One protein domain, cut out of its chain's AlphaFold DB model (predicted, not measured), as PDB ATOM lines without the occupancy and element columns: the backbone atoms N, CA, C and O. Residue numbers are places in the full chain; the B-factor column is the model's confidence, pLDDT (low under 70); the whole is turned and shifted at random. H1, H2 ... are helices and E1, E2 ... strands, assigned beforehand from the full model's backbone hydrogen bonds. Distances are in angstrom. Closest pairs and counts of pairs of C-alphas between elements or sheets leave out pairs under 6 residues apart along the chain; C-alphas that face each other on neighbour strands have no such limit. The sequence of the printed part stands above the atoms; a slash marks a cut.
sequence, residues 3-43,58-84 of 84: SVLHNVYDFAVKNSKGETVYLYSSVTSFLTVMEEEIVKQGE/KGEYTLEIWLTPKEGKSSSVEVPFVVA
ATOM      1  N   SER A   3     125.609  98.315  67.766       52.16
ATOM      2  CA  SER A   3     125.179  99.266  68.789       52.16
ATOM      3  C   SER A   3     126.156  99.164  69.950       52.16
ATOM      4  O   SER A   3     126.345  98.079  70.489       52.16
ATOM      5  N   VAL A   4     126.792 100.275  70.322       48.78
ATOM      6  CA  VAL A   4     127.588 100.334  71.555       48.78
ATOM      7  C   VAL A   4     126.615 100.570  72.701       48.78
ATOM      8  O   VAL A   4     126.028 101.648  72.817       48.78
ATOM      9  N   LEU A   5     126.394  99.538  73.507       53.50
ATOM     10  CA  LEU A   5     125.513  99.601  74.662       53.50
ATOM     11  C   LEU A   5     126.341  99.923  75.907       53.50
ATOM     12  O   LEU A   5     127.201  99.156  76.315       53.50
ATOM     13  N   HIS A   6     126.055 101.068  76.521       54.38
ATOM     14  CA  HIS A   6     126.576 101.413  77.842       54.38
ATOM     15  C   HIS A   6     125.581 100.892  78.882       54.38
ATOM     16  O   HIS A   6     124.775 101.665  79.408       54.38
ATOM     17  N   ASN A   7     125.561  99.578  79.102       60.00
ATOM     18  CA  ASN A   7     124.540  98.932  79.921       60.00
ATOM     19  C   ASN A   7     125.073  98.611  81.310       60.00
ATOM     20  O   ASN A   7     125.769  97.623  81.516       60.00
ATOM     21  N   VAL A   8     124.675  99.437  82.269       73.25
ATOM     22  CA  VAL A   8     124.675  99.035  83.672       73.25
ATOM     23  C   VAL A   8     123.346  98.313  83.928       73.25
ATOM     24  O   VAL A   8     122.318  98.688  83.355       73.25
ATOM     25  N   TYR A   9     123.366  97.248  84.723       80.50
ATOM     26  CA  TYR A   9     122.161  96.628  85.269       80.50
ATOM     27  C   TYR A   9     122.088  96.918  86.766       80.50
ATOM     28  O   TYR A   9     123.103  97.164  87.417       80.50
ATOM     29  N   ASP A  10     120.879  96.876  87.306       85.81
ATOM     30  CA  ASP A  10     120.637  96.902  88.743       85.81
ATOM     31  C   ASP A  10     119.592  95.834  89.077       85.81
ATOM     32  O   ASP A  10     118.871  95.343  88.196       85.81
ATOM     33  N   PHE A  11     119.557  95.416  90.337       90.50
ATOM     34  CA  PHE A  11     118.615  94.401  90.782       90.50
ATOM     35  C   PHE A  11     118.221  94.571  92.244       90.50
ATOM     36  O   PHE A  11     118.974  95.081  93.082       90.50
ATOM     37  N   ALA A  12     117.030  94.074  92.556       94.12
ATOM     38  CA  ALA A  12     116.494  93.993  93.900       94.12
ATOM     39  C   ALA A  12     116.029  92.573  94.216       94.12
ATOM     40  O   ALA A  12     115.547  91.845  93.347       94.12
ATOM     41  N   VAL A  13     116.119  92.205  95.491       95.56
ATOM     42  CA  VAL A  13     115.476  91.000  96.019       95.56
ATOM     43  C   VAL A  13     114.277  91.423  96.849       95.56
ATOM     44  O   VAL A  13     114.411  92.214  97.786       95.56
ATOM     45  N   LYS A  14     113.109  90.875  96.514       97.19
ATOM     46  CA  LYS A  14     111.859  91.063  97.253       97.19
ATOM     47  C   LYS A  14     111.495  89.786  97.996       97.19
ATOM     48  O   LYS A  14     111.654  88.694  97.455       97.19
ATOM     49  N   ASN A  15     110.996  89.915  99.220       96.62
ATOM     50  CA  ASN A  15     110.423  88.788  99.958       96.62
ATOM     51  C   ASN A  15     108.991  88.468  99.478       96.62
ATOM     52  O   ASN A  15     108.419  89.185  98.655       96.62
ATOM     53  N   SER A  16     108.377  87.424 100.038       94.88
ATOM     54  CA  SER A  16     107.005  86.997  99.710       94.88
ATOM     55  C   SER A  16     105.907  88.040  99.978       94.88
ATOM     56  O   SER A  16     104.796  87.909  99.471       94.88
ATOM     57  N   LYS A  17     106.199  89.097 100.747       95.81
ATOM     58  CA  LYS A  17     105.291  90.235 100.970       95.81
ATOM     59  C   LYS A  17     105.468  91.349  99.933       95.81
ATOM     60  O   LYS A  17     104.764  92.353  99.999       95.81
ATOM     61  N   GLY A  18     106.403  91.189  98.999       93.38
ATOM     62  CA  GLY A  18     106.786  92.210  98.028       93.38
ATOM     63  C   GLY A  18     107.711  93.289  98.598       93.38
ATOM     64  O   GLY A  18     107.939  94.296  97.933       93.38
ATOM     65  N   GLU A  19     108.243  93.108  99.810       96.25
ATOM     66  CA  GLU A  19     109.150  94.071 100.437       96.25
ATOM     67  C   GLU A  19     110.572  93.863  99.907       96.25
ATOM     68  O   GLU A  19     111.092  92.745  99.930       96.25
ATOM     69  N   THR A  20     111.219  94.941  99.462       95.69
ATOM     70  CA  THR A  20     112.627  94.913  99.049       95.69
ATOM     71  C   THR A  20     113.526  94.703 100.264       95.69
ATOM     72  O   THR A  20     113.608  95.564 101.136       95.69
ATOM     73  N   VAL A  21     114.223  93.568 100.299       94.88
ATOM     74  CA  VAL A  21     115.175  93.203 101.363       94.88
ATOM     75  C   VAL A  21     116.630  93.416 100.951       94.88
ATOM     76  O   VAL A  21     117.513  93.456 101.802       94.88
ATOM     77  N   TYR A  22     116.884  93.580  99.652       92.62
ATOM     78  CA  TYR A  22     118.200  93.888  99.109       92.62
ATOM     79  C   TYR A  22     118.066  94.739  97.848       92.62
ATOM     80  O   TYR A  22     117.193  94.479  97.019       92.62
ATOM     81  N   LEU A  23     118.955  95.720  97.694       90.94
ATOM     82  CA  LEU A  23     119.102  96.523  96.484       90.94
ATOM     83  C   LEU A  23     120.589  96.630  96.152       90.94
ATOM     84  O   LEU A  23     121.351  97.185  96.948       90.94
ATOM     85  N   TYR A  24     120.995  96.126  94.992       86.31
ATOM     86  CA  TYR A  24     122.401  96.037  94.608       86.31
ATOM     87  C   TYR A  24     123.091  97.408  94.602       86.31
ATOM     88  O   TYR A  24     124.076  97.609  95.319       86.31
ATOM     89  N   SER A  25     122.497  98.402  93.935       83.00
ATOM     90  CA  SER A  25     123.009  99.781  93.896       83.00
ATOM     91  C   SER A  25     123.144 100.480  95.259       83.00
ATOM     92  O   SER A  25     123.851 101.483  95.359       83.00
ATOM     93  N   SER A  26     122.512  99.965  96.322       82.12
ATOM     94  CA  SER A  26     122.634 100.515  97.683       82.12
ATOM     95  C   SER A  26     123.844  99.998  98.463       82.12
ATOM     96  O   SER A  26     124.300 100.662  99.392       82.12
ATOM     97  N   VAL A  27     124.365  98.823  98.097       73.69
ATOM     98  CA  VAL A  27     125.462  98.160  98.820       73.69
ATOM     99  C   VAL A  27     126.761  98.148  98.033       73.69
ATOM    100  O   VAL A  27     127.838  98.203  98.627       73.69
ATOM    101  N   THR A  28     126.695  98.138  96.704       65.81
ATOM    102  CA  THR A  28     127.878  98.336  95.874       65.81
ATOM    103  C   THR A  28     128.024  99.821  95.588       65.81
ATOM    104  O   THR A  28     127.219 100.400  94.861       65.81
ATOM    105  N   SER A  29     129.068 100.457  96.135       55.72
ATOM    106  CA  SER A  29     129.543 101.734  95.582       55.72
ATOM    107  C   SER A  29     129.825 101.463  94.115       55.72
ATOM    108  O   SER A  29     130.702 100.638  93.891       55.72
ATOM    109  N   PHE A  30     129.053 102.054  93.187       52.62
ATOM    110  CA  PHE A  30     129.118 101.847  91.731       52.62
ATOM    111  C   PHE A  30     130.569 101.623  91.282       52.62
ATOM    112  O   PHE A  30     131.300 102.559  90.955       52.62
ATOM    113  N   LEU A  31     131.009 100.365  91.319       45.97
ATOM    114  CA  LEU A  31     132.275  99.933  90.773       45.97
ATOM    115  C   LEU A  31     131.903  99.779  89.322       45.97
ATOM    116  O   LEU A  31     131.394  98.754  88.888       45.97
ATOM    117  N   THR A  32     131.979 100.925  88.660       47.34
ATOM    118  CA  THR A  32     131.704 101.157  87.261       47.34
ATOM    119  C   THR A  32     132.599 100.232  86.451       47.34
ATOM    120  O   THR A  32     133.623 100.641  85.912       47.34
ATOM    121  N   VAL A  33     132.211  98.965  86.354       49.00
ATOM    122  CA  VAL A  33     132.553  98.122  85.225       49.00
ATOM    123  C   VAL A  33     131.646  98.628  84.111       49.00
ATOM    124  O   VAL A  33     130.579  98.099  83.824       49.00
ATOM    125  N   MET A  34     132.028  99.784  83.566       52.19
ATOM    126  CA  MET A  34     131.584 100.236  82.257       52.19
ATOM    127  C   MET A  34     132.213  99.284  81.245       52.19
ATOM    128  O   MET A  34     133.204  99.613  80.600       52.19
ATOM    129  N   GLU A  35     131.684  98.070  81.167       51.81
ATOM    130  CA  GLU A  35     132.012  97.166  80.081       51.81
ATOM    131  C   GLU A  35     131.244  97.647  78.851       51.81
ATOM    132  O   GLU A  35     130.014  97.605  78.783       51.81
ATOM    133  N   GLU A  36     131.986  98.203  77.893       52.19
ATOM    134  CA  GLU A  36     131.480  98.414  76.543       52.19
ATOM    135  C   GLU A  36     131.310  97.042  75.888       52.19
ATOM    136  O   GLU A  36     132.236  96.500  75.283       52.19
ATOM    137  N   GLU A  37     130.121  96.463  76.018       57.41
ATOM    138  CA  GLU A  37     129.801  95.224  75.327       57.41
ATOM    139  C   GLU A  37     129.218  95.539  73.947       57.41
ATOM    140  O   GLU A  37     128.116  96.082  73.792       57.41
ATOM    141  N   ILE A  38     129.992  95.224  72.907       57.16
ATOM    142  CA  ILE A  38     129.543  95.323  71.519       57.16
ATOM    143  C   ILE A  38     128.706  94.082  71.210       57.16
ATOM    144  O   ILE A  38     129.213  93.088  70.695       57.16
ATOM    145  N   VAL A  39     127.409  94.150  71.503       62.19
ATOM    146  CA  VAL A  39     126.458  93.086  71.161       62.19
ATOM    147  C   VAL A  39     126.045  93.234  69.697       62.19
ATOM    148  O   VAL A  39     125.607  94.308  69.259       62.19
ATOM    149  N   LYS A  40     126.176  92.172  68.894       62.28
ATOM    150  CA  LYS A  40     125.666  92.198  67.516       62.28
ATOM    151  C   LYS A  40     124.149  92.105  67.509       62.28
ATOM    152  O   LYS A  40     123.522  91.500  68.373       62.28
ATOM    153  N   GLN A  41     123.536  92.662  66.469       61.47
ATOM    154  CA  GLN A  41     122.100  92.508  66.260       61.47
ATOM    155  C   GLN A  41     121.737  91.013  66.166       61.47
ATOM    156  O   GLN A  41     122.221  90.321  65.273       61.47
ATOM    157  N   GLY A  42     120.883  90.540  67.077       70.62
ATOM    158  CA  GLY A  42     120.462  89.136  67.164       70.62
ATOM    159  C   GLY A  42     121.234  88.282  68.177       70.62
ATOM    160  O   GLY A  42     120.859  87.132  68.378       70.62
ATOM    161  N   GLU A  43     122.268  88.817  68.830       69.00
ATOM    162  CA  GLU A  43     122.925  88.154  69.962       69.00
ATOM    163  C   GLU A  43     122.158  88.403  71.271       69.00
ATOM    164  O   GLU A  43     121.433  89.390  71.419       69.00
ATOM    165  N   LYS A  58     115.910  81.454 105.051       94.94
ATOM    166  CA  LYS A  58     115.155  80.462 104.280       94.94
ATOM    167  C   LYS A  58     113.779  81.009 103.923       94.94
ATOM    168  O   LYS A  58     113.051  81.470 104.803       94.94
ATOM    169  N   GLY A  59     113.397  80.898 102.657       95.31
ATOM    170  CA  GLY A  59     112.121  81.424 102.192       95.31
ATOM    171  C   GLY A  59     112.015  81.572 100.682       95.31
ATOM    172  O   GLY A  59     112.911  81.196  99.924       95.31
ATOM    173  N   GLU A  60     110.879  82.122 100.270       97.25
ATOM    174  CA  GLU A  60     110.559  82.443  98.882       97.25
ATOM    175  C   GLU A  60     110.864  83.911  98.597       97.25
ATOM    176  O   GLU A  60     110.512  84.802  99.382       97.25
ATOM    177  N   TYR A  61     111.491  84.149  97.452       97.06
ATOM    178  CA  TYR A  61     111.937  85.464  97.032       97.06
ATOM    179  C   TYR A  61     111.709  85.677  95.538       97.06
ATOM    180  O   TYR A  61     111.606  84.733  94.753       97.06
ATOM    181  N   THR A  62     111.698  86.947  95.148       97.19
ATOM    182  CA  THR A  62     111.700  87.376  93.752       97.19
ATOM    183  C   THR A  62     112.931  88.225  93.497       97.19
ATOM    184  O   THR A  62     113.148  89.231  94.174       97.19
ATOM    185  N   LEU A  63     113.724  87.828  92.509       94.88
ATOM    186  CA  LEU A  63     114.802  88.632  91.956       94.88
ATOM    187  C   LEU A  63     114.218  89.500  90.836       94.88
ATOM    188  O   LEU A  63     113.796  88.977  89.808       94.88
ATOM    189  N   GLU A  64     114.164  90.811  91.043       94.69
ATOM    190  CA  GLU A  64     113.789  91.779  90.012       94.69
ATOM    191  C   GLU A  64     115.056  92.409  89.435       94.69
ATOM    192  O   GLU A  64     115.853  92.975  90.178       94.69
ATOM    193  N   ILE A  65     115.240  92.319  88.119       90.56
ATOM    194  CA  ILE A  65     116.435  92.790  87.406       90.56
ATOM    195  C   ILE A  65     115.997  93.784  86.346       90.56
ATOM    196  O   ILE A  65     115.037  93.525  85.621       90.56
ATOM    197  N   TRP A  66     116.710  94.896  86.205       88.12
ATOM    198  CA  TRP A  66     116.436  95.873  85.160       88.12
ATOM    199  C   TRP A  66     117.717  96.486  84.607       88.12
ATOM    200  O   TRP A  66     118.738  96.607  85.282       88.12
ATOM    201  N   LEU A  67     117.653  96.909  83.346       82.88
ATOM    202  CA  LEU A  67     118.725  97.694  82.742       82.88
ATOM    203  C   LEU A  67     118.630  99.141  83.230       82.88
ATOM    204  O   LEU A  67     117.536  99.684  83.361       82.88
ATOM    205  N   THR A  68     119.754  99.812  83.437       78.69
ATOM    206  CA  THR A  68     119.803 101.249  83.738       78.69
ATOM    207  C   THR A  68     120.431 101.989  82.555       78.69
ATOM    208  O   THR A  68     121.585 102.424  82.636       78.69
ATOM    209  N   PRO A  69     119.727 102.092  81.410       71.81
ATOM    210  CA  PRO A  69     120.259 102.790  80.252       71.81
ATOM    211  C   PRO A  69     120.375 104.290  80.549       71.81
ATOM    212  O   PRO A  69     119.557 104.855  81.277       71.81
ATOM    213  N   LYS A  70     121.365 104.961  79.944       68.56
ATOM    214  CA  LYS A  70     121.498 106.429  80.039       68.56
ATOM    215  C   LYS A  70     120.278 107.163  79.471       68.56
ATOM    216  O   LYS A  70     119.934 108.236  79.952       68.56
ATOM    217  N   GLU A  71     119.645 106.586  78.450       63.56
ATOM    218  CA  GLU A  71     118.483 107.145  77.760       63.56
ATOM    219  C   GLU A  71     117.482 106.033  77.410       63.56
ATOM    220  O   GLU A  71     117.871 104.910  77.091       63.56
ATOM    221  N   GLY A  72     116.186 106.352  77.427       64.69
ATOM    222  CA  GLY A  72     115.114 105.411  77.089       64.69
ATOM    223  C   GLY A  72     114.455 104.741  78.299       64.69
ATOM    224  O   GLY A  72     114.724 105.072  79.452       64.69
ATOM    225  N   LYS A  73     113.514 103.829  78.028       59.81
ATOM    226  CA  LYS A  73     112.728 103.139  79.059       59.81
ATOM    227  C   LYS A  73     113.436 101.854  79.482       59.81
ATOM    228  O   LYS A  73     113.786 101.040  78.634       59.81
ATOM    229  N   SER A  74     113.583 101.667  80.787       72.50
ATOM    230  CA  SER A  74     113.985 100.388  81.361       72.50
ATOM    231  C   SER A  74     112.781  99.450  81.488       72.50
ATOM    232  O   SER A  74     111.683  99.881  81.855       72.50
ATOM    233  N   SER A  75     112.991  98.177  81.174       79.12
ATOM    234  CA  SER A  75     112.066  97.084  81.468       79.12
ATOM    235  C   SER A  75     112.707  96.180  82.513       79.12
ATOM    236  O   SER A  75     113.903  95.897  82.412       79.12
ATOM    237  N   SER A  76     111.915  95.736  83.492       88.88
ATOM    238  CA  SER A  76     112.350  94.752  84.479       88.88
ATOM    239  C   SER A  76     111.910  93.336  84.104       88.88
ATOM    240  O   SER A  76     110.931  93.132  83.381       88.88
ATOM    241  N   VAL A  77     112.674  92.362  84.586       90.81
ATOM    242  CA  VAL A  77     112.374  90.931  84.548       90.81
ATOM    243  C   VAL A  77     112.333  90.438  85.989       90.81
ATOM    244  O   VAL A  77     113.217  90.767  86.778       90.81
ATOM    245  N   GLU A  78     111.318  89.647  86.324       94.25
ATOM    246  CA  GLU A  78     111.167  89.039  87.645       94.25
ATOM    247  C   GLU A  78     111.416  87.531  87.567       94.25
ATOM    248  O   GLU A  78     110.829  86.831  86.738       94.25
ATOM    249  N   VAL A  79     112.284  87.030  88.443       93.38
ATOM    250  CA  VAL A  79     112.653  85.616  88.538       93.38
ATOM    251  C   VAL A  79     112.389  85.131  89.965       93.38
ATOM    252  O   VAL A  79     113.065  85.578  90.894       93.38
ATOM    253  N   PRO A  80     111.413  84.232  90.183       95.38
ATOM    254  CA  PRO A  80     111.183  83.651  91.500       95.38
ATOM    255  C   PRO A  80     112.291  82.652  91.856       95.38
ATOM    256  O   PRO A  80     112.752  81.894  91.000       95.38
ATOM    257  N   PHE A  81     112.694  82.613  93.126       94.38
ATOM    258  CA  PHE A  81     113.655  81.640  93.645       94.38
ATOM    259  C   PHE A  81     113.389  81.294  95.116       94.38
ATOM    260  O   PHE A  81     112.659  81.991  95.822       94.38
ATOM    261  N   VAL A  82     113.979  80.187  95.575       94.31
ATOM    262  CA  VAL A  82     113.823  79.678  96.945       94.31
ATOM    263  C   VAL A  82     115.190  79.515  97.593       94.31
ATOM    264  O   VAL A  82     116.103  78.945  96.994       94.31
ATOM    265  N   VAL A  83     115.308  79.979  98.834       93.88
ATOM    266  CA  VAL A  83     116.459  79.740  99.710       93.88
ATOM    267  C   VAL A  83     116.096  78.600 100.663       93.88
ATOM    268  O   VAL A  83     115.140  78.723 101.435       93.88
ATOM    269  N   ALA A  84     116.824  77.482 100.575       88.62
ATOM    270  CA  ALA A  84     116.521  76.221 101.266       88.62
ATOM    271  C   ALA A  84     117.395  75.943 102.499       88.62
ATOM    272  O   ALA A  84     118.529  76.454 102.601       88.62
TER     273      ALA A  84
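What this domain is: This is residues 3 to 43 and 58 to 84 of the 84 residues of the protein "BsuPI domain-containing protein" of Cohnella kolymensis (UniProt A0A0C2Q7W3). The domain is one strongly twisted antiparallel sheet, with the long strands E2, E5 and E6 side by side and short E3 at one edge. Beyond E3 the chain turns through little H1, and residues 28 to 36 run back to E4, which meets E1 beyond one end of the sheet. The printed part has 68 residues, in the order E1 E2 E3 H1 E4 E5 E6; the sheet's order is E3 E2 E5 E6, and the class is mostly strand. It is loose, with a radius of gyration of the C-alphas of 14.3 A and spans of 40 by 29 by 23 A.

Where its parts are: Find C-alpha 59 at (112.121, 81.424, 102.192); from there E5, residues 59 to 68, runs 28.2 A. E2, residues 8 to 15, covers 23.9 A. E6, residues 76 to 83, covers 21.8 A and ends at (116.459, 79.740, 99.710). E3 is residues 20 to 23, H1 24 to 27, and E4 37 to 39. E1, residues 3 to 5, begins at (125.179, 99.266, 68.789).

How they stand to each other: Look first at E2 and E5, antiparallel at 158 degrees, with N 12 and O 64 2.9 A apart, within hydrogen-bond range. E5 and E6 form a hairpin at 153 degrees, with N 63 and O 79 at 2.8 A. E2 and E3 form a hairpin too, with N 13 and O 22 at 2.9 A. H1 only grazes the sheet, with residues 24 to 26; it is too short for an O i to N i+4 pair, and its 1 O i to N i+3 pair is within range. E1 runs on into E2 at 51 degrees. E1 and E4 meet only at a point, where C-alphas 4 and 38 face each other at 5.4 A.

The domain as a whole: The C-alphas farthest apart are those of Ser 3 and Lys 58, 41.4 A. Residues 44 to 57 are not printed, and C-alphas 43 and 58 stand 36.0 A apart across the cut. Of the links printed whole, none is long. Look for pLDDT under 70 at residues 3 to 7, 28 to 41, 43 and 70 to 73.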